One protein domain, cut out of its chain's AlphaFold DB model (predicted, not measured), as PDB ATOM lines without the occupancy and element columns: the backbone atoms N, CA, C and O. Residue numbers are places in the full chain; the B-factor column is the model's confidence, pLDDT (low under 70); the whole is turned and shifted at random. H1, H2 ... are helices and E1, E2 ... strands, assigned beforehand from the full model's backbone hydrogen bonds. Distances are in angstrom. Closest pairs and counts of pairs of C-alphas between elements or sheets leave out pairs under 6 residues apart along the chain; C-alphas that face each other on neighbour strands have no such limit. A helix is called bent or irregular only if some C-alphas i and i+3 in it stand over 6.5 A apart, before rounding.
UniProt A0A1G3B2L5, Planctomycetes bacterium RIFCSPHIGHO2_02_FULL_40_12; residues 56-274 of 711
ATOM      1  N   ARG A  56       6.591  -1.209  54.172       73.00
ATOM      2  CA  ARG A  56       5.949  -2.452  54.622       73.00
ATOM      3  C   ARG A  56       6.839  -3.663  54.376       73.00
ATOM      4  O   ARG A  56       7.005  -4.483  55.261       73.00
ATOM      5  N   GLN A  57       7.399  -3.760  53.175       71.12
ATOM      6  CA  GLN A  57       8.150  -4.925  52.723       71.12
ATOM      7  C   GLN A  57       9.307  -4.492  51.822       71.12
ATOM      8  O   GLN A  57       9.173  -3.546  51.039       71.12
ATOM      9  N   ARG A  58      10.442  -5.186  51.941       77.56
ATOM     10  CA  ARG A  58      11.564  -5.161  50.993       77.56
ATOM     11  C   ARG A  58      11.719  -6.585  50.468       77.56
ATOM     12  O   ARG A  58      11.808  -7.514  51.259       77.56
ATOM     13  N   PHE A  59      11.713  -6.747  49.160       75.81
ATOM     14  CA  PHE A  59      11.947  -8.007  48.480       75.81
ATOM     15  C   PHE A  59      13.203  -7.827  47.634       75.81
ATOM     16  O   PHE A  59      13.217  -6.993  46.731       75.81
ATOM     17  N   ILE A  60      14.269  -8.542  47.981       81.31
ATOM     18  CA  ILE A  60      15.552  -8.477  47.285       81.31
ATOM     19  C   ILE A  60      15.880  -9.888  46.835       81.31
ATOM     20  O   ILE A  60      15.877 -10.812  47.639       81.31
ATOM     21  N   ASP A  61      16.143 -10.036  45.549       79.06
ATOM     22  CA  ASP A  61      16.325 -11.331  44.919       79.06
ATOM     23  C   ASP A  61      17.431 -11.255  43.865       79.06
ATOM     24  O   ASP A  61      17.742 -10.181  43.341       79.06
ATOM     25  N   THR A  62      18.042 -12.394  43.552       83.75
ATOM     26  CA  THR A  62      19.062 -12.510  42.508       83.75
ATOM     27  C   THR A  62      18.573 -13.455  41.417       83.75
ATOM     28  O   THR A  62      18.331 -14.641  41.636       83.75
ATOM     29  N   ILE A  63      18.441 -12.912  40.210       87.38
ATOM     30  CA  ILE A  63      18.051 -13.630  39.004       87.38
ATOM     31  C   ILE A  63      19.318 -14.050  38.263       87.38
ATOM     32  O   ILE A  63      20.057 -13.209  37.756       87.38
ATOM     33  N   ASN A  64      19.558 -15.354  38.168       89.25
ATOM     34  CA  ASN A  64      20.639 -15.908  37.355       89.25
ATOM     35  C   ASN A  64      20.189 -15.972  35.890       89.25
ATOM     36  O   ASN A  64      19.613 -16.964  35.448       89.25
ATOM     37  N   LEU A  65      20.407 -14.886  35.149       93.25
ATOM     38  CA  LEU A  65      19.984 -14.758  33.758       93.25
ATOM     39  C   LEU A  65      20.945 -15.509  32.833       93.25
ATOM     40  O   LEU A  65      22.139 -15.214  32.806       93.25
ATOM     41  N   VAL A  66      20.414 -16.431  32.031       90.81
ATOM     42  CA  VAL A  66      21.163 -17.065  30.939       90.81
ATOM     43  C   VAL A  66      21.165 -16.128  29.725       90.81
ATOM     44  O   VAL A  66      20.113 -15.819  29.147       90.81
ATOM     45  N   LEU A  67      22.353 -15.648  29.370       92.00
ATOM     46  CA  LEU A  67      22.608 -14.786  28.218       92.00
ATOM     47  C   LEU A  67      22.545 -15.583  26.907       92.00
ATOM     48  O   LEU A  67      22.622 -16.811  26.906       92.00
ATOM     49  N   ASP A  68      22.407 -14.890  25.777       91.50
ATOM     50  CA  ASP A  68      22.324 -15.519  24.448       91.50
ATOM     51  C   ASP A  68      23.597 -16.311  24.097       91.50
ATOM     52  O   ASP A  68      23.540 -17.281  23.348       91.50
ATOM     53  N   ASN A  69      24.739 -15.945  24.684       91.81
ATOM     54  CA  ASN A  69      26.005 -16.672  24.548       91.81
ATOM     55  C   ASN A  69      26.157 -17.858  25.527       91.81
ATOM     56  O   ASN A  69      27.241 -18.427  25.628       91.81
ATOM     57  N   GLY A  70      25.110 -18.200  26.286       90.50
ATOM     58  CA  GLY A  70      25.108 -19.282  27.274       90.50
ATOM     59  C   GLY A  70      25.728 -18.929  28.630       90.50
ATOM     60  O   GLY A  70      25.615 -19.718  29.567       90.50
ATOM     61  N   ALA A  71      26.349 -17.755  28.785       91.50
ATOM     62  CA  ALA A  71      26.883 -17.327  30.073       91.50
ATOM     63  C   ALA A  71      25.751 -17.008  31.062       91.50
ATOM     64  O   ALA A  71      24.718 -16.452  30.693       91.50
ATOM     65  N   VAL A  72      25.967 -17.311  32.341       91.38
ATOM     66  CA  VAL A  72      25.022 -16.971  33.412       91.38
ATOM     67  C   VAL A  72      25.467 -15.676  34.082       91.38
ATOM     68  O   VAL A  72      26.597 -15.573  34.563       91.38
ATOM     69  N   LYS A  73      24.579 -14.680  34.135       90.62
ATOM     70  CA  LYS A  73      24.823 -13.397  34.799       90.62
ATOM     71  C   LYS A  73      23.851 -13.210  35.973       90.62
ATOM     72  O   LYS A  73      22.643 -13.213  35.745       90.62
ATOM     73  N   PRO A  74      24.338 -13.010  37.211       88.88
ATOM     74  CA  PRO A  74      23.475 -12.670  38.335       88.88
ATOM     75  C   PRO A  74      23.003 -11.216  38.212       88.88
ATOM     76  O   PRO A  74      23.814 -10.297  38.080       88.88
ATOM     77  N   ILE A  75      21.690 -11.014  38.263       91.81
ATOM     78  CA  ILE A  75      21.013  -9.721  38.163       91.81
ATOM     79  C   ILE A  75      20.199  -9.504  39.434       91.81
ATOM     80  O   ILE A  75      19.347 -10.322  39.775       91.81
ATOM     81  N   LYS A  76      20.429  -8.393  40.138       87.81
ATOM     82  CA  LYS A  76      19.663  -8.076  41.349       87.81
ATOM     83  C   LYS A  76      18.306  -7.477  41.003       87.81
ATOM     84  O   LYS A  76      18.215  -6.538  40.211       87.81
ATOM     85  N   PHE A  77      17.274  -7.995  41.652       88.88
ATOM     86  CA  PHE A  77      15.914  -7.488  41.631       88.88
ATOM     87  C   PHE A  77      15.544  -6.970  43.018       88.88
ATOM     88  O   PHE A  77      15.724  -7.662  44.015       88.88
ATOM     89  N   ILE A  78      15.046  -5.739  43.083       87.31
ATOM     90  CA  ILE A  78      14.646  -5.073  44.319       87.31
ATOM     91  C   ILE A  78      13.211  -4.591  44.148       87.31
ATOM     92  O   ILE A  78      12.905  -3.849  43.221       87.31
ATOM     93  N   LEU A  79      12.332  -4.949  45.073       87.38
ATOM     94  CA  LEU A  79      10.972  -4.443  45.162       87.38
ATOM     95  C   LEU A  79      10.702  -3.955  46.580       87.38
ATOM     96  O   LEU A  79      10.992  -4.629  47.562       87.38
ATOM     97  N   VAL A  80      10.122  -2.768  46.694       84.94
ATOM     98  CA  VAL A  80       9.720  -2.181  47.967       84.94
ATOM     99  C   VAL A  80       8.237  -1.871  47.918       84.94
ATOM    100  O   VAL A  80       7.766  -1.170  47.026       84.94
ATOM    101  N   GLN A  81       7.500  -2.341  48.917       84.12
ATOM    102  CA  GLN A  81       6.139  -1.896  49.194       84.12
ATOM    103  C   GLN A  81       6.186  -1.046  50.455       84.12
ATOM    104  O   GLN A  81       6.689  -1.508  51.472       84.12
ATOM    105  N   HIS A  82       5.691   0.189  50.416       87.19
ATOM    106  CA  HIS A  82       5.742   1.082  51.572       87.19
ATOM    107  C   HIS A  82       4.501   0.972  52.458       87.19
ATOM    108  O   HIS A  82       4.616   0.642  53.627       87.19
ATOM    109  N   ASN A  83       3.303   1.219  51.937       80.88
ATOM    110  CA  ASN A  83       2.079   1.073  52.720       80.88
ATOM    111  C   ASN A  83       0.935   0.683  51.785       80.88
ATOM    112  O   ASN A  83       0.747   1.338  50.762       80.88
ATOM    113  N   LEU A  84       0.203  -0.380  52.132       75.19
ATOM    114  CA  LEU A  84      -0.903  -0.923  51.331       75.19
ATOM    115  C   LEU A  84      -2.271  -0.792  52.022       75.19
ATOM    116  O   LEU A  84      -3.240  -1.395  51.582       75.19
ATOM    117  N   ALA A  85      -2.379  -0.007  53.097       72.19
ATOM    118  CA  ALA A  85      -3.625   0.129  53.856       72.19
ATOM    119  C   ALA A  85      -4.783   0.712  53.022       72.19
ATOM    120  O   ALA A  85      -5.950   0.457  53.304       72.19
ATOM    121  N   LEU A  86      -4.470   1.484  51.975       70.38
ATOM    122  CA  LEU A  86      -5.461   2.032  51.044       70.38
ATOM    123  C   LEU A  86      -5.872   1.056  49.936       70.38
ATOM    124  O   LEU A  86      -6.897   1.289  49.297       70.38
ATOM    125  N   GLY A  87      -5.085   0.010  49.679       70.06
ATOM    126  CA  GLY A  87      -5.286  -0.907  48.564       70.06
ATOM    127  C   GLY A  87      -3.976  -1.472  47.999       70.06
ATOM    128  O   GLY A  87      -2.902  -1.241  48.564       70.06
ATOM    129  N   PRO A  88      -4.042  -2.186  46.862       73.50
ATOM    130  CA  PRO A  88      -2.892  -2.852  46.256       73.50
ATOM    131  C   PRO A  88      -1.768  -1.865  45.943       73.50
ATOM    132  O   PRO A  88      -2.009  -0.693  45.643       73.50
ATOM    133  N   GLY A  89      -0.525  -2.340  46.019       78.25
ATOM    134  CA  GLY A  89       0.638  -1.514  45.718       78.25
ATOM    135  C   GLY A  89       0.622  -1.059  44.261       78.25
ATOM    136  O   GLY A  89       0.302  -1.846  43.373       78.25
ATOM    137  N   LYS A  90       1.019   0.191  44.013       82.75
ATOM    138  CA  LYS A  90       1.244   0.724  42.665       82.75
ATOM    139  C   LYS A  90       2.593   1.444  42.588       82.75
ATOM    140  O   LYS A  90       2.962   2.163  43.520       82.75
ATOM    141  N   GLY A  91       3.309   1.226  41.484       83.50
ATOM    142  CA  GLY A  91       4.675   1.692  41.258       83.50
ATOM    143  C   GLY A  91       5.253   1.222  39.927       83.50
ATOM    144  O   GLY A  91       4.774   0.244  39.356       83.50
ATOM    145  N   ALA A  92       6.297   1.908  39.467       86.12
ATOM    146  CA  ALA A  92       6.960   1.585  38.211       86.12
ATOM    147  C   ALA A  92       8.059   0.521  38.377       86.12
ATOM    148  O   ALA A  92       8.696   0.453  39.438       86.12
ATOM    149  N   LEU A  93       8.280  -0.264  37.318       89.88
ATOM    150  CA  LEU A  93       9.477  -1.082  37.113       89.88
ATOM    151  C   LEU A  93      10.557  -0.247  36.436       89.88
ATOM    152  O   LEU A  93      10.271   0.522  35.531       89.88
ATOM    153  N   LYS A  94      11.797  -0.357  36.917       92.88
ATOM    154  CA  LYS A  94      12.928   0.437  36.420       92.88
ATOM    155  C   LYS A  94      14.146  -0.434  36.181       92.88
ATOM    156  O   LYS A  94      14.472  -1.275  37.015       92.88
ATOM    157  N   PHE A  95      14.870  -0.190  35.099       93.25
ATOM    158  CA  PHE A  95      16.172  -0.794  34.838       93.25
ATOM    159  C   PHE A  95      17.278   0.213  35.150       93.25
ATOM    160  O   PHE A  95      17.521   1.161  34.406       93.25
ATOM    161  N   ILE A  96      17.972  -0.005  36.263       90.69
ATOM    162  CA  ILE A  96      19.076   0.840  36.709       90.69
ATOM    163  C   ILE A  96      20.340   0.401  35.977       90.69
ATOM    164  O   ILE A  96      20.910  -0.645  36.279       90.69
ATOM    165  N   LYS A  97      20.754   1.209  35.001       86.44
ATOM    166  CA  LYS A  97      21.931   0.950  34.155       86.44
ATOM    167  C   LYS A  97      23.174   1.721  34.595       86.44
ATOM    168  O   LYS A  97      24.274   1.361  34.193       86.44
ATOM    169  N   ASP A  98      23.001   2.766  35.398       83.81
ATOM    170  CA  ASP A  98      24.095   3.559  35.950       83.81
ATOM    171  C   ASP A  98      23.650   4.273  37.236       83.81
ATOM    172  O   ASP A  98      22.480   4.641  37.377       83.81
ATOM    173  N   VAL A  99      24.583   4.469  38.169       83.31
ATOM    174  CA  VAL A  99      24.381   5.231  39.407       83.31
ATOM    175  C   VAL A  99      25.627   6.074  39.667       83.31
ATOM    176  O   VAL A  99      26.730   5.526  39.723       83.31
ATOM    177  N   PRO A 100      25.486   7.394  39.890       79.31
ATOM    178  CA  PRO A 100      26.622   8.236  40.218       79.31
ATOM    179  C   PRO A 100      27.243   7.798  41.547       79.31
ATOM    180  O   PRO A 100      26.576   7.731  42.585       79.31
ATOM    181  N   LEU A 101      28.542   7.516  41.513       81.44
ATOM    182  CA  LEU A 101      29.273   7.044  42.678       81.44
ATOM    183  C   LEU A 101      29.495   8.182  43.700       81.44
ATOM    184  O   LEU A 101      29.867   9.296  43.315       81.44
ATOM    185  N   PRO A 102      29.296   7.936  45.011       75.56
ATOM    186  CA  PRO A 102      29.574   8.918  46.056       75.56
ATOM    187  C   PRO A 102      31.031   9.385  46.079       75.56
ATOM    188  O   PRO A 102      31.957   8.623  45.800       75.56
ATOM    189  N   LYS A 103      31.252  10.627  46.528       77.00
ATOM    190  CA  LYS A 103      32.606  11.133  46.805       77.00
ATOM    191  C   LYS A 103      33.306  10.234  47.832       77.00
ATOM    192  O   LYS A 103      32.730   9.927  48.872       77.00
ATOM    193  N   GLY A 104      34.556   9.864  47.554       73.19
ATOM    194  CA  GLY A 104      35.375   9.035  48.445       73.19
ATOM    195  C   GLY A 104      35.214   7.525  48.258       73.19
ATOM    196  O   GLY A 104      35.875   6.784  48.981       73.19
ATOM    197  N   ILE A 105      34.406   7.064  47.292       79.19
ATOM    198  CA  ILE A 105      34.274   5.628  47.002       79.19
ATOM    199  C   ILE A 105      35.596   4.998  46.546       79.19
ATOM    200  O   ILE A 105      35.846   3.840  46.841       79.19
ATOM    201  N   ASP A 106      36.469   5.780  45.899       76.19
ATOM    202  CA  ASP A 106      37.780   5.331  45.410       76.19
ATOM    203  C   ASP A 106      38.747   4.940  46.544       76.19
ATOM    204  O   ASP A 106      39.803   4.376  46.285       76.19
ATOM    205  N   LYS A 107      38.411   5.265  47.802       79.25
ATOM    206  CA  LYS A 107      39.187   4.892  48.997       79.25
ATOM    207  C   LYS A 107      38.673   3.617  49.676       79.25
ATOM    208  O   LYS A 107      39.240   3.213  50.685       79.25
ATOM    209  N   MET A 108      37.575   3.045  49.186       84.31
ATOM    210  CA  MET A 108      36.933   1.855  49.748       84.31
ATOM    211  C   MET A 108      37.383   0.603  48.995       84.31
ATOM    212  O   MET A 108      37.770   0.676  47.829       84.31
ATOM    213  N   SER A 109      37.274  -0.562  49.630       86.81
ATOM    214  CA  SER A 109      37.403  -1.833  48.915       86.81
ATOM    215  C   SER A 109      36.280  -1.999  47.880       86.81
ATOM    216  O   SER A 109      35.184  -1.446  48.018       86.81
ATOM    217  N   LEU A 110      36.512  -2.819  46.849       84.94
ATOM    218  CA  LEU A 110      35.504  -3.102  45.820       84.94
ATOM    219  C   LEU A 110      34.190  -3.640  46.418       84.94
ATOM    220  O   LEU A 110      33.106  -3.308  45.935       84.94
ATOM    221  N   GLN A 111      34.275  -4.446  47.481       81.69
ATOM    222  CA  GLN A 111      33.103  -5.008  48.149       81.69
ATOM    223  C   GLN A 111      32.328  -3.952  48.949       81.69
ATOM    224  O   GLN A 111      31.101  -3.908  48.877       81.69
ATOM    225  N   GLU A 112      33.015  -3.059  49.660       82.56
ATOM    226  CA  GLU A 112      32.373  -1.937  50.357       82.56
ATOM    227  C   GLU A 112      31.706  -0.972  49.376       82.56
ATOM    228  O   GLU A 112      30.584  -0.523  49.614       82.56
ATOM    229  N   ALA A 113      32.353  -0.703  48.238       84.56
ATOM    230  CA  ALA A 113      31.772   0.100  47.173       84.56
ATOM    231  C   ALA A 113      30.492  -0.539  46.611       84.56
ATOM    232  O   ALA A 113      29.484   0.153  46.457       84.56
ATOM    233  N   ARG A 114      30.492  -1.862  46.375       83.94
ATOM    234  CA  ARG A 114      29.293  -2.619  45.968       83.94
ATOM    235  C   ARG A 114      28.165  -2.486  46.983       83.94
ATOM    236  O   ARG A 114      27.079  -2.035  46.624       83.94
ATOM    237  N   ASN A 115      28.448  -2.770  48.252       81.31
ATOM    238  CA  ASN A 115      27.471  -2.656  49.334       81.31
ATOM    239  C   ASN A 115      26.914  -1.225  49.438       81.31
ATOM    240  O   ASN A 115      25.719  -1.019  49.658       81.31
ATOM    241  N   ARG A 116      27.767  -0.210  49.243       83.38
ATOM    242  CA  ARG A 116      27.358   1.195  49.301       83.38
ATOM    243  C   ARG A 116      26.429   1.575  48.154       83.38
ATOM    244  O   ARG A 116      25.441   2.262  48.405       83.38
ATOM    245  N   VAL A 117      26.727   1.146  46.928       84.81
ATOM    246  CA  VAL A 117      25.882   1.413  45.755       84.81
ATOM    247  C   VAL A 117      24.546   0.686  45.865       84.81
ATOM    248  O   VAL A 117      23.507   1.291  45.626       84.81
ATOM    249  N   GLU A 118      24.544  -0.571  46.301       83.88
ATOM    250  CA  GLU A 118      23.304  -1.321  46.522       83.88
ATOM    251  C   GLU A 118      22.403  -0.655  47.559       83.88
ATOM    252  O   GLU A 118      21.201  -0.512  47.337       83.88
ATOM    253  N   LYS A 119      22.988  -0.156  48.655       84.50
ATOM    254  CA  LYS A 119      22.255   0.624  49.653       84.50
ATOM    255  C   LYS A 119      21.631   1.888  49.056       84.50
ATOM    256  O   LYS A 119      20.494   2.206  49.384       84.50
ATOM    257  N   LEU A 120      22.336   2.596  48.170       85.38
ATOM    258  CA  LEU A 120      21.794   3.788  47.503       85.38
ATOM    259  C   LEU A 120      20.619   3.452  46.585       85.38
ATOM    260  O   LEU A 120      19.625   4.175  46.573       85.38
ATOM    261  N   ILE A 121      20.723   2.353  45.837       86.75
ATOM    262  CA  ILE A 121      19.629   1.867  44.996       86.75
ATOM    263  C   ILE A 121      18.416   1.542  45.864       86.75
ATOM    264  O   ILE A 121      17.311   1.986  45.563       86.75
ATOM    265  N   LEU A 122      18.618   0.803  46.956       86.38
ATOM    266  CA  LEU A 122      17.545   0.455  47.876       86.38
ATOM    267  C   LEU A 122      16.874   1.712  48.458       86.38
ATOM    268  O   LEU A 122      15.652   1.827  48.392       86.38
ATOM    269  N   GLU A 123      17.653   2.687  48.939       87.00
ATOM    270  CA  GLU A 123      17.140   3.963  49.467       87.00
ATOM    271  C   GLU A 123      16.313   4.746  48.425       87.00
ATOM    272  O   GLU A 123      15.299   5.360  48.774       87.00
ATOM    273  N   GLU A 124      16.699   4.713  47.147       87.31
ATOM    274  CA  GLU A 124      15.949   5.343  46.051       87.31
ATOM    275  C   GLU A 124      14.619   4.623  45.775       87.31
ATOM    276  O   GLU A 124      13.568   5.262  45.643       87.31
ATOM    277  N   VAL A 125      14.633   3.285  45.731       89.31
ATOM    278  CA  VAL A 125      13.416   2.479  45.533       89.31
ATOM    279  C   VAL A 125      12.449   2.674  46.705       89.31
ATOM    280  O   VAL A 125      11.243   2.835  46.497       89.31
ATOM    281  N   GLU A 126      12.962   2.754  47.933       90.25
ATOM    282  CA  GLU A 126      12.172   3.090  49.118       90.25
ATOM    283  C   GLU A 126      11.570   4.486  49.039       90.25
ATOM    284  O   GLU A 126      10.368   4.647  49.251       90.25
ATOM    285  N   ALA A 127      12.368   5.495  48.686       89.44
ATOM    286  CA  ALA A 127      11.880   6.861  48.553       89.44
ATOM    287  C   ALA A 127      10.730   6.947  47.539       89.44
ATOM    288  O   ALA A 127       9.722   7.611  47.799       89.44
ATOM    289  N   SER A 128      10.854   6.232  46.418       88.56
ATOM    290  CA  SER A 128       9.823   6.118  45.385       88.56
ATOM    291  C   SER A 128       8.536   5.473  45.927       88.56
ATOM    292  O   SER A 128       7.453   6.056  45.806       88.56
ATOM    293  N   ALA A 129       8.637   4.329  46.616       89.75
ATOM    294  CA  ALA A 129       7.485   3.635  47.202       89.75
ATOM    295  C   ALA A 129       6.778   4.473  48.289       89.75
ATOM    296  O   ALA A 129       5.541   4.566  48.329       89.75
ATOM    297  N   THR A 130       7.552   5.137  49.150       90.94
ATOM    298  CA  THR A 130       7.049   6.033  50.200       90.94
ATOM    299  C   THR A 130       6.348   7.243  49.600       90.94
ATOM    300  O   THR A 130       5.229   7.585  50.000       90.94
ATOM    301  N   ALA A 131       6.954   7.864  48.585       88.88
ATOM    302  CA  ALA A 131       6.349   8.977  47.869       88.88
ATOM    303  C   ALA A 131       5.014   8.576  47.225       88.88
ATOM    304  O   ALA A 131       4.060   9.350  47.310       88.88
ATOM    305  N   MET A 132       4.910   7.373  46.646       86.00
ATOM    306  CA  MET A 132       3.650   6.866  46.089       86.00
ATOM    307  C   MET A 132       2.574   6.668  47.153       86.00
ATOM    308  O   MET A 132       1.447   7.116  46.954       86.00
ATOM    309  N   SER A 133       2.910   6.105  48.315       88.06
ATOM    310  CA  SER A 133       1.932   5.925  49.402       88.06
ATOM    311  C   SER A 133       1.376   7.263  49.886       88.06
ATOM    312  O   SER A 133       0.163   7.441  50.010       88.06
ATOM    313  N   LEU A 134       2.263   8.237  50.117       88.88
ATOM    314  CA  LEU A 134       1.867   9.585  50.515       88.88
ATOM    315  C   LEU A 134       1.037  10.265  49.422       88.88
ATOM    316  O   LEU A 134       0.067  10.951  49.734       88.88
ATOM    317  N   ARG A 135       1.381  10.059  48.146       85.31
ATOM    318  CA  ARG A 135       0.645  10.607  47.003       85.31
ATOM    319  C   ARG A 135      -0.764  10.021  46.908       85.31
ATOM    320  O   ARG A 135      -1.716  10.789  46.809       85.31
ATOM    321  N   HIS A 136      -0.922   8.701  46.993       83.31
ATOM    322  CA  HIS A 136      -2.239   8.062  46.963       83.31
ATOM    323  C   HIS A 136      -3.101   8.484  48.158       83.31
ATOM    324  O   HIS A 136      -4.251   8.879  47.965       83.31
ATOM    325  N   ALA A 137      -2.532   8.547  49.368       85.50
ATOM    326  CA  ALA A 137      -3.232   9.046  50.553       85.50
ATOM    327  C   ALA A 137      -3.667  10.513  50.410       85.50
ATOM    328  O   ALA A 137      -4.803  10.885  50.729       85.50
ATOM    329  N   LEU A 138      -2.780  11.357  49.878       83.25
ATOM    330  CA  LEU A 138      -3.059  12.767  49.630       83.25
ATOM    331  C   LEU A 138      -4.273  12.967  48.714       83.25
ATOM    332  O   LEU A 138      -5.074  13.875  48.939       83.25
ATOM    333  N   TYR A 139      -4.425  12.104  47.713       77.25
ATOM    334  CA  TYR A 139      -5.490  12.181  46.716       77.25
ATOM    335  C   TYR A 139      -6.660  11.226  46.978       77.25
ATOM    336  O   TYR A 139      -7.599  11.196  46.191       77.25
ATOM    337  N   ASN A 140      -6.649  10.508  48.105       75.19
ATOM    338  CA  ASN A 140      -7.675   9.527  48.474       75.19
ATOM    339  C   ASN A 140      -7.896   8.447  47.396       75.19
ATOM    340  O   ASN A 140      -9.018   8.009  47.146       75.19
ATOM    341  N   VAL A 141      -6.808   8.044  46.743       75.44
ATOM    342  CA  VAL A 141      -6.789   6.935  45.793       75.44
ATOM    343  C   VAL A 141      -6.667   5.637  46.590       75.44
ATOM    344  O   VAL A 141      -5.821   5.542  47.477       75.44
ATOM    345  N   LYS A 142      -7.496   4.636  46.272       75.94
ATOM    346  CA  LYS A 142      -7.527   3.328  46.951       75.94
ATOM    347  C   LYS A 142      -6.373   2.410  46.518       75.94
ATOM    348  O   LYS A 142      -6.595   1.309  46.025       75.94
ATOM    349  N   LEU A 143      -5.141   2.903  46.632       76.62
ATOM    350  CA  LEU A 143      -3.916   2.202  46.251       76.62
ATOM    351  C   LEU A 143      -2.810   2.468  47.265       76.62
ATOM    352  O   LEU A 143      -2.653   3.583  47.766       76.62
ATOM    353  N   GLY A 144      -1.999   1.449  47.510       81.75
ATOM    354  CA  GLY A 144      -0.759   1.555  48.256       81.75
ATOM    355  C   GLY A 144       0.393   2.094  47.413       81.75
ATOM    356  O   GLY A 144       0.288   2.239  46.194       81.75
ATOM    357  N   GLY A 145       1.521   2.396  48.050       85.88
ATOM    358  CA  GLY A 145       2.751   2.753  47.341       85.88
ATOM    359  C   GLY A 145       3.722   1.587  47.265       85.88
ATOM    360  O   GLY A 145       4.038   0.973  48.284       85.88
ATOM    361  N   ALA A 146       4.218   1.317  46.064       87.69
ATOM    362  CA  ALA A 146       5.279   0.359  45.803       87.69
ATOM    363  C   ALA A 146       6.259   0.935  44.771       87.69
ATOM    364  O   ALA A 146       5.976   1.943  44.127       87.69
ATOM    365  N   SER A 147       7.425   0.323  44.629       90.38
ATOM    366  CA  SER A 147       8.396   0.620  43.576       90.38
ATOM    367  C   SER A 147       9.286  -0.595  43.400       90.38
ATOM    368  O   SER A 147       9.537  -1.312  44.367       90.38
ATOM    369  N   ASN A 148       9.790  -0.828  42.197       90.31
ATOM    370  CA  ASN A 148      10.753  -1.896  41.992       90.31
ATOM    371  C   ASN A 148      11.815  -1.510  40.956       90.31
ATOM    372  O   ASN A 148      11.646  -0.560  40.191       90.31
ATOM    373  N   ALA A 149      12.952  -2.192  41.020       91.81
ATOM    374  CA  ALA A 149      14.128  -1.911  40.227       91.81
ATOM    375  C   ALA A 149      14.919  -3.186  39.930       91.81
ATOM    376  O   ALA A 149      15.044  -4.077  40.768       91.81
ATOM    377  N   ILE A 150      15.501  -3.219  38.740       93.25
ATOM    378  CA  ILE A 150      16.440  -4.234  38.279       93.25
ATOM    379  C   ILE A 150      17.795  -3.568  38.104       93.25
ATOM    380  O   ILE A 150      17.910  -2.548  37.423       93.25
ATOM    381  N   VAL A 151      18.826  -4.145  38.710       91.62
ATOM    382  CA  VAL A 151      20.191  -3.625  38.629       91.62
ATOM    383  C   VAL A 151      20.880  -4.236  37.411       91.62
ATOM    384  O   VAL A 151      21.350  -5.369  37.453       91.62
ATOM    385  N   LEU A 152      20.937  -3.474  36.316       91.50
ATOM    386  CA  LEU A 152      21.626  -3.824  35.067       91.50
ATOM    387  C   LEU A 152      22.970  -3.103  34.967       91.50
ATOM    388  O   LEU A 152      23.288  -2.460  33.966       91.50
ATOM    389  N   MET A 153      23.763  -3.202  36.026       90.44
ATOM    390  CA  MET A 153      25.124  -2.690  36.056       90.44
ATOM    391  C   MET A 153      26.006  -3.552  36.953       90.44
ATOM    392  O   MET A 153      25.534  -4.207  37.879       90.44
ATOM    393  N   ASP A 154      27.297  -3.532  36.663       86.44
ATOM    394  CA  ASP A 154      28.359  -4.169  37.425       86.44
ATOM    395  C   ASP A 154      29.267  -3.088  38.024       86.44
ATOM    396  O   ASP A 154      29.358  -1.975  37.503       86.44
ATOM    397  N   ILE A 155      29.962  -3.415  39.108       87.25
ATOM    398  CA  ILE A 155      30.934  -2.518  39.740       87.25
ATOM    399  C   ILE A 155      32.286  -3.198  39.656       87.25
ATOM    400  O   ILE A 155      32.483  -4.288  40.212       87.25
ATOM    401  N   LYS A 156      33.207  -2.547  38.944       87.88
ATOM    402  CA  LYS A 156      34.563  -3.044  38.720       87.88
ATOM    403  C   LYS A 156      35.588  -1.958  38.979       87.88
ATOM    404  O   LYS A 156      35.331  -0.769  38.801       87.88
ATOM    405  N   GLU A 157      36.778  -2.403  39.341       86.75
ATOM    406  CA  GLU A 157      37.954  -1.556  39.387       86.75
ATOM    407  C   GLU A 157      38.633  -1.555  38.012       86.75
ATOM    408  O   GLU A 157      38.971  -2.605  37.466       86.75
ATOM    409  N   ILE A 158      38.799  -0.371  37.423       84.88
ATOM    410  CA  ILE A 158      39.483  -0.184  36.142       84.88
ATOM    411  C   ILE A 158      40.563   0.874  36.337       84.88
ATOM    412  O   ILE A 158      40.251   2.039  36.587       84.88
ATOM    413  N   LYS A 159      41.832   0.482  36.155       83.19
ATOM    414  CA  LYS A 159      43.002   1.368  36.296       83.19
ATOM    415  C   LYS A 159      43.039   2.088  37.661       83.19
ATOM    416  O   LYS A 159      43.235   3.300  37.706       83.19
ATOM    417  N   GLY A 160      42.790   1.358  38.754       80.00
ATOM    418  CA  GLY A 160      42.822   1.894  40.123       80.00
ATOM    419  C   GLY A 160      41.643   2.798  40.502       80.00
ATOM    420  O   GLY A 160      41.727   3.530  41.482       80.00
ATOM    421  N   LYS A 161      40.564   2.815  39.705       83.38
ATOM    422  CA  LYS A 161      39.338   3.579  39.985       83.38
ATOM    423  C   LYS A 161      38.117   2.680  39.921       83.38
ATOM    424  O   LYS A 161      37.972   1.900  38.975       83.38
ATOM    425  N   ILE A 162      37.216   2.835  40.884       85.88
ATOM    426  CA  ILE A 162      35.956   2.093  40.914       85.88
ATOM    427  C   ILE A 162      34.982   2.748  39.937       85.88
ATOM    428  O   ILE A 162      34.791   3.963  39.947       85.88
ATOM    429  N   LYS A 163      34.378   1.944  39.060       86.69
ATOM    430  CA  LYS A 163      33.418   2.410  38.054       86.69
ATOM    431  C   LYS A 163      32.201   1.497  37.978       86.69
ATOM    432  O   LYS A 163      32.313   0.280  38.140       86.69
ATOM    433  N   THR A 164      31.056   2.101  37.678       87.94
ATOM    434  CA  THR A 164      29.843   1.414  37.233       87.94
ATOM    435  C   THR A 164      29.975   1.064  35.752       87.94
ATOM    436  O   THR A 164      30.445   1.862  34.940       87.94
ATOM    437  N   ILE A 165      29.602  -0.162  35.394       89.25
ATOM    438  CA  ILE A 165      29.608  -0.655  34.016       89.25
ATOM    439  C   ILE A 165      28.208  -1.178  33.709       89.25
ATOM    440  O   ILE A 165      27.811  -2.180  34.307       89.25
ATOM    441  N   PRO A 166      27.460  -0.558  32.786       89.25
ATOM    442  CA  PRO A 166      26.160  -1.068  32.375       89.25
ATOM    443  C   PRO A 166      26.266  -2.499  31.834       89.25
ATOM    444  O   PRO A 166      27.222  -2.837  31.133       89.25
ATOM    445  N   ILE A 167      25.270  -3.331  32.126       89.69
ATOM    446  CA  ILE A 167      25.108  -4.659  31.528       89.69
ATOM    447  C   ILE A 167      24.144  -4.496  30.346       89.69
ATOM    448  O   ILE A 167      22.937  -4.355  30.568       89.69
ATOM    449  N   PRO A 168      24.638  -4.452  29.094       89.38
ATOM    450  CA  PRO A 168      23.759  -4.412  27.936       89.38
ATOM    451  C   PRO A 168      23.057  -5.764  27.797       89.38
ATOM    452  O   PRO A 168      23.690  -6.804  27.960       89.38
ATOM    453  N   LEU A 169      21.763  -5.734  27.490       92.12
ATOM    454  CA  LEU A 169      20.976  -6.927  27.197       92.12
ATOM    455  C   LEU A 169      20.442  -6.840  25.770       92.12
ATOM    456  O   LEU A 169      20.020  -5.769  25.324       92.12
ATOM    457  N   THR A 170      20.414  -7.970  25.070       93.31
ATOM    458  CA  THR A 170      19.678  -8.096  23.809       93.31
ATOM    459  C   THR A 170      18.169  -8.027  24.063       93.31
ATOM    460  O   THR A 170      17.682  -8.108  25.198       93.31
ATOM    461  N   ARG A 171      17.378  -7.914  22.988       91.38
ATOM    462  CA  ARG A 171      15.913  -7.989  23.086       91.38
ATOM    463  C   ARG A 171      15.453  -9.330  23.673       91.38
ATOM    464  O   ARG A 171      14.547  -9.344  24.502       91.38
ATOM    465  N   ASN A 172      16.096 -10.435  23.288       89.56
ATOM    466  CA  ASN A 172      15.757 -11.777  23.768       89.56
ATOM    467  C   ASN A 172      16.093 -11.948  25.251       89.56
ATOM    468  O   ASN A 172      15.274 -12.451  26.016       89.56
ATOM    469  N   GLU A 173      17.264 -11.476  25.675       93.94
ATOM    470  CA  GLU A 173      17.677 -11.476  27.079       93.94
ATOM    471  C   GLU A 173      16.753 -10.615  27.943       93.94
ATOM    472  O   GLU A 173      16.320 -11.049  29.010       93.94
ATOM    473  N   THR A 174      16.378  -9.431  27.449       94.12
ATOM    474  CA  THR A 174      15.411  -8.549  28.116       94.12
ATOM    475  C   THR A 174      14.058  -9.237  28.278       94.12
ATOM    476  O   THR A 174      13.450  -9.178  29.348       94.12
ATOM    477  N   ALA A 175      13.594  -9.941  27.245       91.44
ATOM    478  CA  ALA A 175      12.341 -10.680  27.283       91.44
ATOM    479  C   ALA A 175      12.386 -11.875  28.252       91.44
ATOM    480  O   ALA A 175      11.408 -12.115  28.960       91.44
ATOM    481  N   ARG A 176      13.511 -12.606  28.322       93.56
ATOM    482  CA  ARG A 176      13.716 -13.687  29.307       93.56
ATOM    483  C   ARG A 176      13.711 -13.148  30.733       93.56
ATOM    484  O   ARG A 176      12.982 -13.668  31.573       93.56
ATOM    485  N   LEU A 177      14.455 -12.072  30.984       95.19
ATOM    486  CA  LEU A 177      14.496 -11.411  32.286       95.19
ATOM    487  C   LEU A 177      13.109 -10.916  32.719       95.19
ATOM    488  O   LEU A 177      12.700 -11.141  33.852       95.19
ATOM    489  N   SER A 178      12.362 -10.291  31.808       94.12
ATOM    490  CA  SER A 178      11.015  -9.766  32.083       94.12
ATOM    491  C   SER A 178      10.028 -10.873  32.469       94.12
ATOM    492  O   SER A 178       9.287 -10.734  33.440       94.12
ATOM    493  N   ARG A 179      10.057 -12.014  31.769       92.88
ATOM    494  CA  ARG A 179       9.216 -13.171  32.123       92.88
ATOM    495  C   ARG A 179       9.591 -13.761  33.476       92.88
ATOM    496  O   ARG A 179       8.712 -14.029  34.287       92.88
ATOM    497  N   GLU A 180      10.885 -13.895  33.755       91.31
ATOM    498  CA  GLU A 180      11.363 -14.380  35.053       91.31
ATOM    499  C   GLU A 180      10.899 -13.474  36.207       91.31
ATOM    500  O   GLU A 180      10.477 -13.967  37.255       91.31
ATOM    501  N   ILE A 181      10.878 -12.151  36.001       91.56
ATOM    502  CA  ILE A 181      10.290 -11.201  36.959       91.56
ATOM    503  C   ILE A 181       8.801 -11.503  37.173       91.56
ATOM    504  O   ILE A 181       8.370 -11.625  38.320       91.56
ATOM    505  N   GLY A 182       8.017 -11.664  36.101       88.81
ATOM    506  CA  GLY A 182       6.589 -12.003  36.185       88.81
ATOM    507  C   GLY A 182       6.330 -13.301  36.951       88.81
ATOM    508  O   GLY A 182       5.506 -13.336  37.871       88.81
ATOM    509  N   ASN A 183       7.099 -14.351  36.646       84.00
ATOM    510  CA  ASN A 183       7.026 -15.629  37.350       84.00
ATOM    511  C   ASN A 183       7.304 -15.472  38.850       84.00
ATOM    512  O   ASN A 183       6.520 -15.953  39.673       84.00
ATOM    513  N   ARG A 184       8.384 -14.769  39.217       80.44
ATOM    514  CA  ARG A 184       8.755 -14.529  40.619       80.44
ATOM    515  C   ARG A 184       7.693 -13.723  41.344       80.44
ATOM    516  O   ARG A 184       7.245 -14.138  42.409       80.44
ATOM    517  N   LEU A 185       7.226 -12.624  40.755       82.81
ATOM    518  CA  LEU A 185       6.188 -11.788  41.353       82.81
ATOM    519  C   LEU A 185       4.913 -12.584  41.679       82.81
ATOM    520  O   LEU A 185       4.328 -12.374  42.741       82.81
ATOM    521  N   VAL A 186       4.509 -13.534  40.831       78.44
ATOM    522  CA  VAL A 186       3.373 -14.428  41.123       78.44
ATOM    523  C   VAL A 186       3.743 -15.529  42.114       78.44
ATOM    524  O   VAL A 186       2.970 -15.817  43.030       78.44
ATOM    525  N   LYS A 187       4.924 -16.143  41.981       69.38
ATOM    526  CA  LYS A 187       5.427 -17.180  42.899       69.38
ATOM    527  C   LYS A 187       5.458 -16.683  44.346       69.38
ATOM    528  O   LYS A 187       5.027 -17.415  45.231       69.38
ATOM    529  N   TYR A 188       5.902 -15.448  44.561       65.69
ATOM    530  CA  TYR A 188       5.929 -14.782  45.866       65.69
ATOM    531  C   TYR A 188       4.612 -14.070  46.210       65.69
ATOM    532  O   TYR A 188       4.541 -13.351  47.200       65.69
ATOM    533  N   ARG A 189       3.557 -14.264  45.402       66.56
ATOM    534  CA  ARG A 189       2.211 -13.691  45.588       66.56
ATOM    535  C   ARG A 189       2.198 -12.166  45.743       66.56
ATOM    536  O   ARG A 189       1.285 -11.604  46.342       66.56
ATOM    537  N   ILE A 190       3.194 -11.498  45.167       73.12
ATOM    538  CA  ILE A 190       3.269 -10.041  45.076       73.12
ATOM    539  C   ILE A 190       2.302  -9.557  43.994       73.12
ATOM    540  O   ILE A 190       1.605  -8.569  44.207       73.12
ATOM    541  N   MET A 191       2.229 -10.265  42.863       78.88
ATOM    542  CA  MET A 191       1.359  -9.960  41.724       78.88
ATOM    543  C   MET A 191       0.195 -10.949  41.637       78.88
ATOM    544  O   MET A 191       0.367 -12.154  41.813       78.88
ATOM    545  N   GLY A 192      -1.007 -10.423  41.397       71.12
ATOM    546  CA  GLY A 192      -2.259 -11.183  41.369       71.12
ATOM    547  C   GLY A 192      -3.497 -10.277  41.421       71.12
ATOM    548  O   GLY A 192      -3.347  -9.051  41.465       71.12
ATOM    549  N   PRO A 193      -4.720 -10.834  41.465       61.84
ATOM    550  CA  PRO A 193      -5.969 -10.059  41.440       61.84
ATOM    551  C   PRO A 193      -6.125  -9.039  42.577       61.84
ATOM    552  O   PRO A 193      -6.846  -8.069  42.447       61.84
ATOM    553  N   ASP A 194      -5.417  -9.173  43.691       60.38
ATOM    554  CA  ASP A 194      -5.401  -8.149  44.750       60.38
ATOM    555  C   ASP A 194      -3.976  -7.637  45.031       60.38
ATOM    556  O   ASP A 194      -3.742  -6.905  45.987       60.38
ATOM    557  N   GLY A 195      -3.017  -8.001  44.171       69.44
ATOM    558  CA  GLY A 195      -1.589  -7.735  44.337       69.44
ATOM    559  C   GLY A 195      -1.083  -6.511  43.575       69.44
ATOM    560  O   GLY A 195      -1.839  -5.790  42.931       69.44
ATOM    561  N   PHE A 196       0.218  -6.276  43.638       77.50
ATOM    562  CA  PHE A 196       0.945  -5.257  42.890       77.50
ATOM    563  C   PHE A 196       1.042  -5.614  41.397       77.50
ATOM    564  O   PHE A 196       1.396  -6.738  41.060       77.50
ATOM    565  N   TRP A 197       0.772  -4.648  40.515       80.31
ATOM    566  CA  TRP A 197       1.022  -4.753  39.071       80.31
ATOM    567  C   TRP A 197       1.941  -3.593  38.661       80.31
ATOM    568  O   TRP A 197       1.573  -2.442  38.924       80.31
ATOM    569  N   PRO A 198       3.139  -3.862  38.103       85.19
ATOM    570  CA  PRO A 198       4.080  -2.809  37.742       85.19
ATOM    571  C   PRO A 198       3.603  -2.006  36.532       85.19
ATOM    572  O   PRO A 198       2.974  -2.537  35.622       85.19
ATOM    573  N   GLU A 199       3.962  -0.728  36.515       83.38
ATOM    574  CA  GLU A 199       3.829   0.147  35.346       83.38
ATOM    575  C   GLU A 199       5.206   0.407  34.723       83.38
ATOM    576  O   GLU A 199       6.220   0.256  35.417       83.38
ATOM    577  N   PRO A 200       5.277   0.790  33.437       85.62
ATOM    578  CA  PRO A 200       6.535   1.262  32.883       85.62
ATOM    579  C   PRO A 200       6.911   2.593  33.543       85.62
ATOM    580  O   PRO A 200       6.056   3.350  34.011       85.62
ATOM    581  N   ASP A 201       8.208   2.873  33.621       83.75
ATOM    582  CA  ASP A 201       8.710   4.187  34.034       83.75
ATOM    583  C   ASP A 201       8.875   5.169  32.865       83.75
ATOM    584  O   ASP A 201       9.262   6.314  33.102       83.75
ATOM    585  N   ASP A 202       8.613   4.713  31.635       82.94
ATOM    586  CA  ASP A 202       8.737   5.436  30.362       82.94
ATOM    587  C   ASP A 202      10.132   6.041  30.110       82.94
ATOM    588  O   ASP A 202      10.309   6.938  29.282       82.94
ATOM    589  N   VAL A 203      11.147   5.557  30.835       84.62
ATOM    590  CA  VAL A 203      12.539   6.022  30.730       84.62
ATOM    591  C   VAL A 203      13.475   4.849  30.488       84.62
ATOM    592  O   VAL A 203      14.321   4.896  29.596       84.62
ATOM    593  N   THR A 204      13.357   3.803  31.301       87.38
ATOM    594  CA  THR A 204      14.226   2.622  31.256       87.38
ATOM    595  C   THR A 204      13.472   1.352  30.883       87.38
ATOM    596  O   THR A 204      14.093   0.379  30.449       87.38
ATOM    597  N   THR A 205      12.151   1.389  31.015       88.69
ATOM    598  CA  THR A 205      11.199   0.346  30.657       88.69
ATOM    599  C   THR A 205      10.036   0.950  29.878       88.69
ATOM    600  O   THR A 205       9.694   2.117  30.064       88.69
ATOM    601  N   ASP A 206       9.441   0.146  29.007       87.62
ATOM    602  CA  ASP A 206       8.315   0.517  28.157       87.62
ATOM    603  C   ASP A 206       7.146  -0.463  28.340       87.62
ATOM    604  O   ASP A 206       7.229  -1.445  29.088       87.62
ATOM    605  N   GLU A 207       6.036  -0.200  27.650       83.06
ATOM    606  CA  GLU A 207       4.862  -1.074  27.683       83.06
ATOM    607  C   GLU A 207       5.190  -2.508  27.248       83.06
ATOM    608  O   GLU A 207       4.654  -3.457  27.814       83.06
ATOM    609  N   GLN A 208       6.111  -2.701  26.299       85.69
ATOM    610  CA  GLN A 208       6.463  -4.030  25.803       85.69
ATOM    611  C   GLN A 208       7.142  -4.900  26.870       85.69
ATOM    612  O   GLN A 208       6.849  -6.097  26.966       85.69
ATOM    613  N   ILE A 209       8.030  -4.316  27.677       89.50
ATOM    614  CA  ILE A 209       8.656  -4.996  28.816       89.50
ATOM    615  C   ILE A 209       7.593  -5.423  29.829       89.50
ATOM    616  O   ILE A 209       7.586  -6.573  30.271       89.50
ATOM    617  N   ILE A 210       6.670  -4.520  30.163       87.38
ATOM    618  CA  ILE A 210       5.579  -4.811  31.099       87.38
ATOM    619  C   ILE A 210       4.670  -5.911  30.557       87.38
ATOM    620  O   ILE A 210       4.321  -6.822  31.302       87.38
ATOM    621  N   ASN A 211       4.382  -5.910  29.257       82.75
ATOM    622  CA  ASN A 211       3.582  -6.956  28.627       82.75
ATOM    623  C   ASN A 211       4.206  -8.348  28.814       82.75
ATOM    624  O   ASN A 211       3.484  -9.299  29.093       82.75
ATOM    625  N   TRP A 212       5.536  -8.490  28.728       88.00
ATOM    626  CA  TRP A 212       6.198  -9.775  28.999       88.00
ATOM    627  C   TRP A 212       6.122 -10.200  30.470       88.00
ATOM    628  O   TRP A 212       6.013 -11.394  30.748       88.00
ATOM    629  N   VAL A 213       6.181  -9.248  31.406       88.50
ATOM    630  CA  VAL A 213       5.990  -9.517  32.842       88.50
ATOM    631  C   VAL A 213       4.563 -10.011  33.099       88.50
ATOM    632  O   VAL A 213       4.366 -11.020  33.774       88.50
ATOM    633  N   GLU A 214       3.568  -9.310  32.554       84.00
ATOM    634  CA  GLU A 214       2.146  -9.614  32.730       84.00
ATOM    635  C   GLU A 214       1.736 -10.936  32.069       84.00
ATOM    636  O   GLU A 214       1.002 -11.712  32.678       84.00
ATOM    637  N   ASP A 215       2.240 -11.216  30.866       80.88
ATOM    638  CA  ASP A 215       2.010 -12.464  30.127       80.88
ATOM    639  C   ASP A 215       2.457 -13.686  30.949       80.88
ATOM    640  O   ASP A 215       1.660 -14.592  31.213       80.88
ATOM    641  N   GLU A 216       3.695 -13.681  31.461       85.81
ATOM    642  CA  GLU A 216       4.183 -14.791  32.291       85.81
ATOM    643  C   GLU A 216       3.457 -14.858  33.641       85.81
ATOM    644  O   GLU A 216       3.186 -15.951  34.147       85.81
ATOM    645  N   ALA A 217       3.095 -13.712  34.224       84.06
ATOM    646  CA  ALA A 217       2.336 -13.667  35.467       84.06
ATOM    647  C   ALA A 217       0.950 -14.316  35.312       84.06
ATOM    648  O   ALA A 217       0.578 -15.173  36.115       84.06
ATOM    649  N   LEU A 218       0.196 -13.970  34.269       78.69
ATOM    650  CA  LEU A 218      -1.139 -14.522  34.016       78.69
ATOM    651  C   LEU A 218      -1.099 -16.014  33.718       78.69
ATOM    652  O   LEU A 218      -1.854 -16.780  34.320       78.69
ATOM    653  N   LYS A 219      -0.160 -16.441  32.873       79.38
ATOM    654  CA  LYS A 219       0.109 -17.860  32.639       79.38
ATOM    655  C   LYS A 219       0.418 -18.586  33.953       79.38
ATOM    656  O   LYS A 219      -0.141 -19.648  34.219       79.38
ATOM    657  N   THR A 220       1.261 -18.003  34.808       78.38
ATOM    658  CA  THR A 220       1.615 -18.591  36.110       78.38
ATOM    659  C   THR A 220       0.411 -18.655  37.057       78.38
ATOM    660  O   THR A 220       0.242 -19.653  37.755       78.38
ATOM    661  N   LEU A 221      -0.443 -17.625  37.086       75.56
ATOM    662  CA  LEU A 221      -1.666 -17.588  37.899       75.56
ATOM    663  C   LEU A 221      -2.667 -18.669  37.476       75.56
ATOM    664  O   LEU A 221      -3.234 -19.334  38.347       75.56
ATOM    665  N   LEU A 222      -2.847 -18.857  36.164       74.25
ATOM    666  CA  LEU A 222      -3.713 -19.885  35.588       74.25
ATOM    667  C   LEU A 222      -3.202 -21.288  35.927       74.25
ATOM    668  O   LEU A 222      -3.916 -22.060  36.558       74.25
ATOM    669  N   LEU A 223      -1.944 -21.585  35.575       72.44
ATOM    670  CA  LEU A 223      -1.328 -22.902  35.782       72.44
ATOM    671  C   LEU A 223      -1.286 -23.315  37.258       72.44
ATOM    672  O   LEU A 223      -1.287 -24.501  37.574       72.44
ATOM    673  N   LYS A 224      -1.227 -22.344  38.175       68.81
ATOM    674  CA  LYS A 224      -1.217 -22.594  39.622       68.81
ATOM    675  C   LYS A 224      -2.598 -22.506  40.278       68.81
ATOM    676  O   LYS A 224      -2.667 -22.602  41.503       68.81
ATOM    677  N   HIS A 225      -3.670 -22.300  39.507       68.25
ATOM    678  CA  HIS A 225      -5.041 -22.126  40.005       68.25
ATOM    679  C   HIS A 225      -5.144 -21.086  41.138       68.25
ATOM    680  O   HIS A 225      -5.803 -21.294  42.159       68.25
ATOM    681  N   LEU A 226      -4.437 -19.961  40.985       65.38
ATOM    682  CA  LEU A 226      -4.363 -18.905  42.002       65.38
ATOM    683  C   LEU A 226      -5.449 -17.829  41.849       65.38
ATOM    684  O   LEU A 226      -5.583 -16.987  42.739       65.38
ATOM    685  N   LEU A 227      -6.225 -17.864  40.764       64.94
ATOM    686  CA  LEU A 227      -7.369 -16.979  40.524       64.94
ATOM    687  C   LEU A 227      -8.605 -17.452  41.307       64.94
ATOM    688  O   LEU A 227      -8.784 -18.645  41.555       64.94
ATOM    689  N   ALA A 228      -9.446 -16.514  41.734       55.00
ATOM    690  CA  ALA A 228     -10.666 -16.823  42.471       55.00
ATOM    691  C   ALA A 228     -11.830 -17.102  41.495       55.00
ATOM    692  O   ALA A 228     -11.866 -16.512  40.423       55.00
ATOM    693  N   PRO A 229     -12.858 -17.892  41.864       52.31
ATOM    694  CA  PRO A 229     -14.046 -18.106  41.031       52.31
ATOM    695  C   PRO A 229     -14.827 -16.831  40.691       52.31
ATOM    696  O   PRO A 229     -15.590 -16.820  39.734       52.31
ATOM    697  N   ARG A 230     -14.644 -15.740  41.450       54.41
ATOM    698  CA  ARG A 230     -15.186 -14.416  41.093       54.41
ATOM    699  C   ARG A 230     -14.518 -13.813  39.848       54.41
ATOM    700  O   ARG A 230     -15.076 -12.900  39.261       54.41
ATOM    701  N   ASP A 231     -13.354 -14.332  39.456       63.56
ATOM    702  CA  ASP A 231     -12.608 -13.969  38.251       63.56
ATOM    703  C   ASP A 231     -13.014 -14.880  37.069       63.56
ATOM    704  O   ASP A 231     -12.207 -15.145  36.180       63.56
ATOM    705  N   LYS A 232     -14.253 -15.406  37.078       64.75
ATOM    706  CA  LYS A 232     -14.762 -16.399  36.119       64.75
ATOM    707  C   LYS A 232     -14.532 -15.987  34.666       64.75
ATOM    708  O   LYS A 232     -13.995 -16.775  33.904       64.75
ATOM    709  N   ASP A 233     -14.850 -14.746  34.313       65.50
ATOM    710  CA  ASP A 233     -14.704 -14.263  32.937       65.50
ATOM    711  C   ASP A 233     -13.234 -14.260  32.484       65.50
ATOM    712  O   ASP A 233     -12.919 -14.596  31.342       65.50
ATOM    713  N   LEU A 234     -12.308 -13.942  33.400       68.38
ATOM    714  CA  LEU A 234     -10.871 -14.029  33.143       68.38
ATOM    715  C   LEU A 234     -10.441 -15.490  32.984       68.38
ATOM    716  O   LEU A 234      -9.699 -15.798  32.058       68.38
ATOM    717  N   LEU A 235     -10.909 -16.385  33.857       67.31
ATOM    718  CA  LEU A 235     -10.626 -17.820  33.767       67.31
ATOM    719  C   LEU A 235     -11.119 -18.411  32.443       67.31
ATOM    720  O   LEU A 235     -10.332 -19.045  31.749       67.31
ATOM    721  N   ASP A 236     -12.366 -18.139  32.060       70.62
ATOM    722  CA  ASP A 236     -12.970 -18.618  30.814       70.62
ATOM    723  C   ASP A 236     -12.170 -18.112  29.599       70.62
ATOM    724  O   ASP A 236     -11.824 -18.884  28.700       70.62
ATOM    725  N   THR A 237     -11.773 -16.835  29.608       68.69
ATOM    726  CA  THR A 237     -10.950 -16.245  28.540       68.69
ATOM    727  C   THR A 237      -9.550 -16.871  28.483       68.69
ATOM    728  O   THR A 237      -9.074 -17.240  27.407       68.69
ATOM    729  N   LEU A 238      -8.885 -17.032  29.631       67.81
ATOM    730  CA  LEU A 238      -7.554 -17.639  29.724       67.81
ATOM    731  C   LEU A 238      -7.569 -19.119  29.304       67.81
ATOM    732  O   LEU A 238      -6.634 -19.565  28.642       67.81
ATOM    733  N   SER A 239      -8.627 -19.866  29.632       66.62
ATOM    734  CA  SER A 239      -8.819 -21.262  29.222       66.62
ATOM    735  C   SER A 239      -8.977 -21.413  27.706       66.62
ATOM    736  O   SER A 239      -8.376 -22.313  27.120       66.62
ATOM    737  N   ILE A 240      -9.715 -20.509  27.049       68.06
ATOM    738  CA  ILE A 240      -9.838 -20.483  25.579       68.06
ATOM    739  C   ILE A 240      -8.476 -20.232  24.925       68.06
ATOM    740  O   ILE A 240      -8.115 -20.897  23.955       68.06
ATOM    741  N   VAL A 241      -7.707 -19.279  25.458       63.44
ATOM    742  CA  VAL A 241      -6.359 -18.972  24.966       63.44
ATOM    743  C   VAL A 241      -5.418 -20.160  25.151       63.44
ATOM    744  O   VAL A 241      -4.697 -20.511  24.218       63.44
ATOM    745  N   HIS A 242      -5.444 -20.806  26.319       63.97
ATOM    746  CA  HIS A 242      -4.606 -21.966  26.612       63.97
ATOM    747  C   HIS A 242      -4.830 -23.105  25.605       63.97
ATOM    748  O   HIS A 242      -3.863 -23.621  25.049       63.97
ATOM    749  N   GLY A 243      -6.093 -23.421  25.289       61.34
ATOM    750  CA  GLY A 243      -6.442 -24.458  24.310       61.34
ATOM    751  C   GLY A 243      -5.987 -24.163  22.872       61.34
ATOM    752  O   GLY A 243      -5.785 -25.089  22.095       61.34
ATOM    753  N   ARG A 244      -5.773 -22.891  22.505       59.03
ATOM    754  CA  ARG A 244      -5.240 -22.506  21.181       59.03
ATOM    755  C   ARG A 244      -3.722 -22.693  21.069       59.03
ATOM    756  O   ARG A 244      -3.217 -22.902  19.971       59.03
ATOM    757  N   ILE A 245      -2.990 -22.642  22.185       54.75
ATOM    758  CA  ILE A 245      -1.516 -22.706  22.205       54.75
ATOM    759  C   ILE A 245      -0.990 -24.125  21.971       54.75
ATOM    760  O   ILE A 245       0.078 -24.280  21.382       54.75
ATOM    761  N   GLU A 246      -1.725 -25.167  22.374       51.88
ATOM    762  CA  GLU A 246      -1.314 -26.556  22.105       51.88
ATOM    763  C   GLU A 246      -1.205 -26.862  20.594       51.88
ATOM    764  O   GLU A 246      -0.500 -27.798  20.214       51.88
ATOM    765  N   GLY A 247      -1.816 -26.039  19.727       47.59
ATOM    766  CA  GLY A 247      -1.775 -26.174  18.267       47.59
ATOM    767  C   GLY A 247      -0.687 -25.380  17.522       47.59
ATOM    768  O   GLY A 247      -0.313 -25.787  16.425       47.59
ATOM    769  N   GLU A 248      -0.133 -24.287  18.069       44.53
ATOM    770  CA  GLU A 248       0.782 -23.397  17.323       44.53
ATOM    771  C   GLU A 248       2.056 -23.017  18.103       44.53
ATOM    772  O   GLU A 248       2.052 -22.240  19.056       44.53
ATOM    773  N   ARG A 249       3.210 -23.519  17.635       43.97
ATOM    774  CA  ARG A 249       4.549 -23.118  18.103       43.97
ATOM    775  C   ARG A 249       5.075 -21.918  17.309       43.97
ATOM    776  O   ARG A 249       5.921 -22.090  16.435       43.97
ATOM    777  N   LYS A 250       4.654 -20.693  17.633       40.44
ATOM    778  CA  LYS A 250       5.428 -19.490  17.271       40.44
ATOM    779  C   LYS A 250       5.523 -18.518  18.440       40.44
ATOM    780  O   LYS A 250       4.564 -17.882  18.850       40.44
ATOM    781  N   ILE A 251       6.742 -18.403  18.954       46.09
ATOM    782  CA  ILE A 251       7.171 -17.355  19.873       46.09
ATOM    783  C   ILE A 251       7.317 -16.092  19.023       46.09
ATOM    784  O   ILE A 251       8.277 -16.019  18.266       46.09
ATOM    785  N   LEU A 252       6.387 -15.134  19.111       46.88
ATOM    786  CA  LEU A 252       6.752 -13.707  19.131       46.88
ATOM    787  C   LEU A 252       5.611 -12.745  19.516       46.88
ATOM    788  O   LEU A 252       5.932 -11.641  19.943       46.88
ATOM    789  N   GLU A 253       4.336 -13.139  19.480       49.78
ATOM    790  CA  GLU A 253       3.219 -12.313  19.976       49.78
ATOM    791  C   GLU A 253       2.263 -13.162  20.823       49.78
ATOM    792  O   GLU A 253       2.038 -14.339  20.563       49.78
ATOM    793  N   THR A 254       1.843 -12.574  21.937       53.22
ATOM    794  CA  THR A 254       1.466 -13.191  23.216       53.22
ATOM    795  C   THR A 254      -0.027 -13.534  23.283       53.22
ATOM    796  O   THR A 254      -0.836 -12.632  23.481       53.22
ATOM    797  N   PRO A 255      -0.438 -14.810  23.206       57.28
ATOM    798  CA  PRO A 255      -1.857 -15.175  23.208       57.28
ATOM    799  C   PRO A 255      -2.585 -14.786  24.507       57.28
ATOM    800  O   PRO A 255      -3.769 -14.454  24.473       57.28
ATOM    801  N   TYR A 256      -1.895 -14.777  25.658       60.25
ATOM    802  CA  TYR A 256      -2.491 -14.330  26.924       60.25
ATOM    803  C   TYR A 256      -2.631 -12.810  27.003       60.25
ATOM    804  O   TYR A 256      -3.465 -12.336  27.764       60.25
ATOM    805  N   HIS A 257      -1.871 -12.046  26.216       55.56
ATOM    806  CA  HIS A 257      -1.881 -10.584  26.246       55.56
ATOM    807  C   HIS A 257      -3.187  -9.984  25.734       55.56
ATOM    808  O   HIS A 257      -3.659  -9.026  26.329       55.56
ATOM    809  N   ASP A 258      -3.820 -10.547  24.706       59.03
ATOM    810  CA  ASP A 258      -5.086 -10.003  24.192       59.03
ATOM    811  C   ASP A 258      -6.249 -10.256  25.161       59.03
ATOM    812  O   ASP A 258      -7.042  -9.356  25.453       59.03
ATOM    813  N   ALA A 259      -6.290 -11.455  25.751       56.31
ATOM    814  CA  ALA A 259      -7.187 -11.793  26.855       56.31
ATOM    815  C   ALA A 259      -6.936 -10.905  28.084       56.31
ATOM    816  O   ALA A 259      -7.868 -10.392  28.707       56.31
ATOM    817  N   ALA A 260      -5.657 -10.677  28.396       54.81
ATOM    818  CA  ALA A 260      -5.226  -9.782  29.449       54.81
ATOM    819  C   ALA A 260      -5.631  -8.344  29.160       54.81
ATOM    820  O   ALA A 260      -6.070  -7.682  30.077       54.81
ATOM    821  N   LEU A 261      -5.512  -7.843  27.931       56.19
ATOM    822  CA  LEU A 261      -5.781  -6.451  27.576       56.19
ATOM    823  C   LEU A 261      -7.248  -6.077  27.771       56.19
ATOM    824  O   LEU A 261      -7.519  -4.941  28.149       56.19
ATOM    825  N   ILE A 262      -8.188  -6.995  27.533       57.59
ATOM    826  CA  ILE A 262      -9.620  -6.746  27.758       57.59
ATOM    827  C   ILE A 262      -9.890  -6.608  29.260       57.59
ATOM    828  O   ILE A 262     -10.406  -5.579  29.697       57.59
ATOM    829  N   TRP A 263      -9.438  -7.579  30.059       57.59
ATOM    830  CA  TRP A 263      -9.565  -7.539  31.518       57.59
ATOM    831  C   TRP A 263      -8.780  -6.362  32.122       57.59
ATOM    832  O   TRP A 263      -9.334  -5.510  32.809       57.59
ATOM    833  N   LEU A 264      -7.496  -6.236  31.787       54.53
ATOM    834  CA  LEU A 264      -6.604  -5.165  32.215       54.53
ATOM    835  C   LEU A 264      -7.097  -3.794  31.772       54.53
ATOM    836  O   LEU A 264      -6.799  -2.862  32.485       54.53
ATOM    837  N   LYS A 265      -7.814  -3.572  30.665       53.22
ATOM    838  CA  LYS A 265      -8.271  -2.207  30.317       53.22
ATOM    839  C   LYS A 265      -9.302  -1.676  31.311       53.22
ATOM    840  O   LYS A 265      -9.128  -0.570  31.824       53.22
ATOM    841  N   GLU A 266     -10.317  -2.465  31.647       51.91
ATOM    842  CA  GLU A 266     -11.321  -2.092  32.655       51.91
ATOM    843  C   GLU A 266     -10.706  -2.039  34.060       51.91
ATOM    844  O   GLU A 266     -10.957  -1.131  34.855       51.91
ATOM    845  N   TRP A 267      -9.797  -2.967  34.343       56.03
ATOM    846  CA  TRP A 267      -9.172  -3.116  35.649       56.03
ATOM    847  C   TRP A 267      -8.015  -2.120  35.891       56.03
ATOM    848  O   TRP A 267      -7.863  -1.585  36.995       56.03
ATOM    849  N   ARG A 268      -7.258  -1.756  34.842       51.94
ATOM    850  CA  ARG A 268      -6.313  -0.618  34.790       51.94
ATOM    851  C   ARG A 268      -7.073   0.693  34.899       51.94
ATOM    852  O   ARG A 268      -6.548   1.586  35.539       51.94
ATOM    853  N   ALA A 269      -8.286   0.848  34.366       48.59
ATOM    854  CA  ALA A 269      -9.056   2.080  34.573       48.59
ATOM    855  C   ALA A 269      -9.431   2.289  36.057       48.59
ATOM    856  O   ALA A 269      -9.366   3.411  36.561       48.59
ATOM    857  N   ILE A 270      -9.737   1.208  36.782       50.22
ATOM    858  CA  ILE A 270     -10.077   1.238  38.216       50.22
ATOM    859  C   ILE A 270      -8.827   1.428  39.101       50.22
ATOM    860  O   ILE A 270      -8.875   2.149  40.099       50.22
ATOM    861  N   ARG A 271      -7.690   0.811  38.740       51.97
ATOM    862  CA  ARG A 271      -6.420   0.890  39.496       51.97
ATOM    863  C   ARG A 271      -5.453   1.975  39.035       51.97
ATOM    864  O   ARG A 271      -4.545   2.334  39.778       51.97
ATOM    865  N   ARG A 272      -5.621   2.571  37.861       53.59
ATOM    866  CA  ARG A 272      -4.950   3.820  37.509       53.59
ATOM    867  C   ARG A 272      -5.741   4.936  38.166       53.59
ATOM    868  O   ARG A 272      -6.461   5.691  37.526       53.59
ATOM    869  N   GLY A 273      -5.476   5.138  39.456       53.12
ATOM    870  CA  GLY A 273      -5.796   6.389  40.148       53.12
ATOM    871  C   GLY A 273      -5.200   7.636  39.478       53.12
ATOM    872  O   GLY A 273      -5.331   8.723  40.014       53.12
ATOM    873  N   GLU A 274      -4.546   7.490  38.328       56.41
ATOM    874  CA  GLU A 274      -4.111   8.513  37.397       56.41
ATOM    875  C   GLU A 274      -5.269   9.346  36.849       56.41
ATOM    876  O   GLU A 274      -5.152  10.561  36.871       56.41
TER     877      GLU A 274
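What this domain is: This is residues 56 to 274 of the 711 residues of a protein of Planctomycetes bacterium RIFCSPHIGHO2_02_FULL_40_12 (UniProt A0A1G3B2L5). A five-stranded sheet, curled like part of a barrel, has the long helix H1 along one face and wraps round H2 on the other. H3 packs on H2, and beyond it the helical hairpin H4 and H5 makes one end of the longest axis; the small strand hairpin E5 and E6 makes the other. The printed part has 219 residues with five named helices and seven named strands, in the order E1 E2 E3 H1 E4 E5 E6 H2 E7 H3 H4 H5; the class is mixed. The large sheet runs E1 E2 E4 E3 E7, mixed, and E5 and E6 form an antiparallel one. The whole is compact, with a radius of gyration of the C-alphas of 18.9 A, and flat, spanning 60 by 47 by 26 A.

Where its parts are: E1, residues 57 to 66, begins at C-alpha 57 (8.150, -4.925, 52.723) and is 28.1 A long. E2 is residues 72 to 83, 35.0 A, and E3 residues 89 to 96. H1, residues 110 to 139, is 43.8 A long and begins at C-alpha 110 (35.504, -3.102, 45.820). E4 is residues 144 to 151, E5 153 to 158 and E6 161 to 166. H2 is residues 171 to 187, E7 197 to 200, H3 207 to 223 and H4 229 to 245. H5, residues 255 to 271, ends at C-alpha 271 (-6.420, 0.890, 39.496).

How they stand to each other: The large sheet is strongly twisted. E1 and E2 are an antiparallel hairpin, with N 59 and O 79 2.7 A apart. E2 and E4 are antiparallel, N 78 to O 149 2.8 A. E4 and E3 are parallel, N 96 to O 150 2.8 A; with H1 they form a strand-helix-strand unit, two parallel neighbour strands with a helix between, its crossover right-handed. E3 and E7 are parallel, N 93 to O 199 2.9 A. Three layers, helices on both faces of the sheet, have H2 and H3 on one face and H1 on the other. H1's height over the sheet is 8.1 A. E4 runs on into E5 at 42 degrees; in the hairpin E5 and E6, N 154 and O 165 are 2.8 A apart. H2 and H3 touch at a steep tilt of 43 degrees, the same way; their closest C-alphas, of Gly 182 and Val 213, are 4.2 A apart. H5 touches H3 with residues 256 to 260 alone, closest at the C-alphas of Asp 215 and His 257, 5.8 A. H4 and H5 touch at a shallow tilt of 26 degrees, opposite ways, closest at the C-alphas of Thr 237 and Ala 259, 6.1 A. H4 is irregular: C-alphas 230 and 233 are 8.2 A apart. Every O i to N i+4 pair is within hydrogen-bond range in H1, H2 and H3, against 11 of 13 in H4 and 11 of 13 in H5.

The domain as a whole: The two C-alphas farthest apart, of Gly 160 and Lys 232, are 60.6 A apart. The printed part has no cut. The link from E3 to H1, 13 residues, is long. Residues 246 to 252 stand free. Mean pLDDT of the printed part is 77.9; residues 187 to 189, 193 to 195, 224 to 235 and 237 to 274 are under 70.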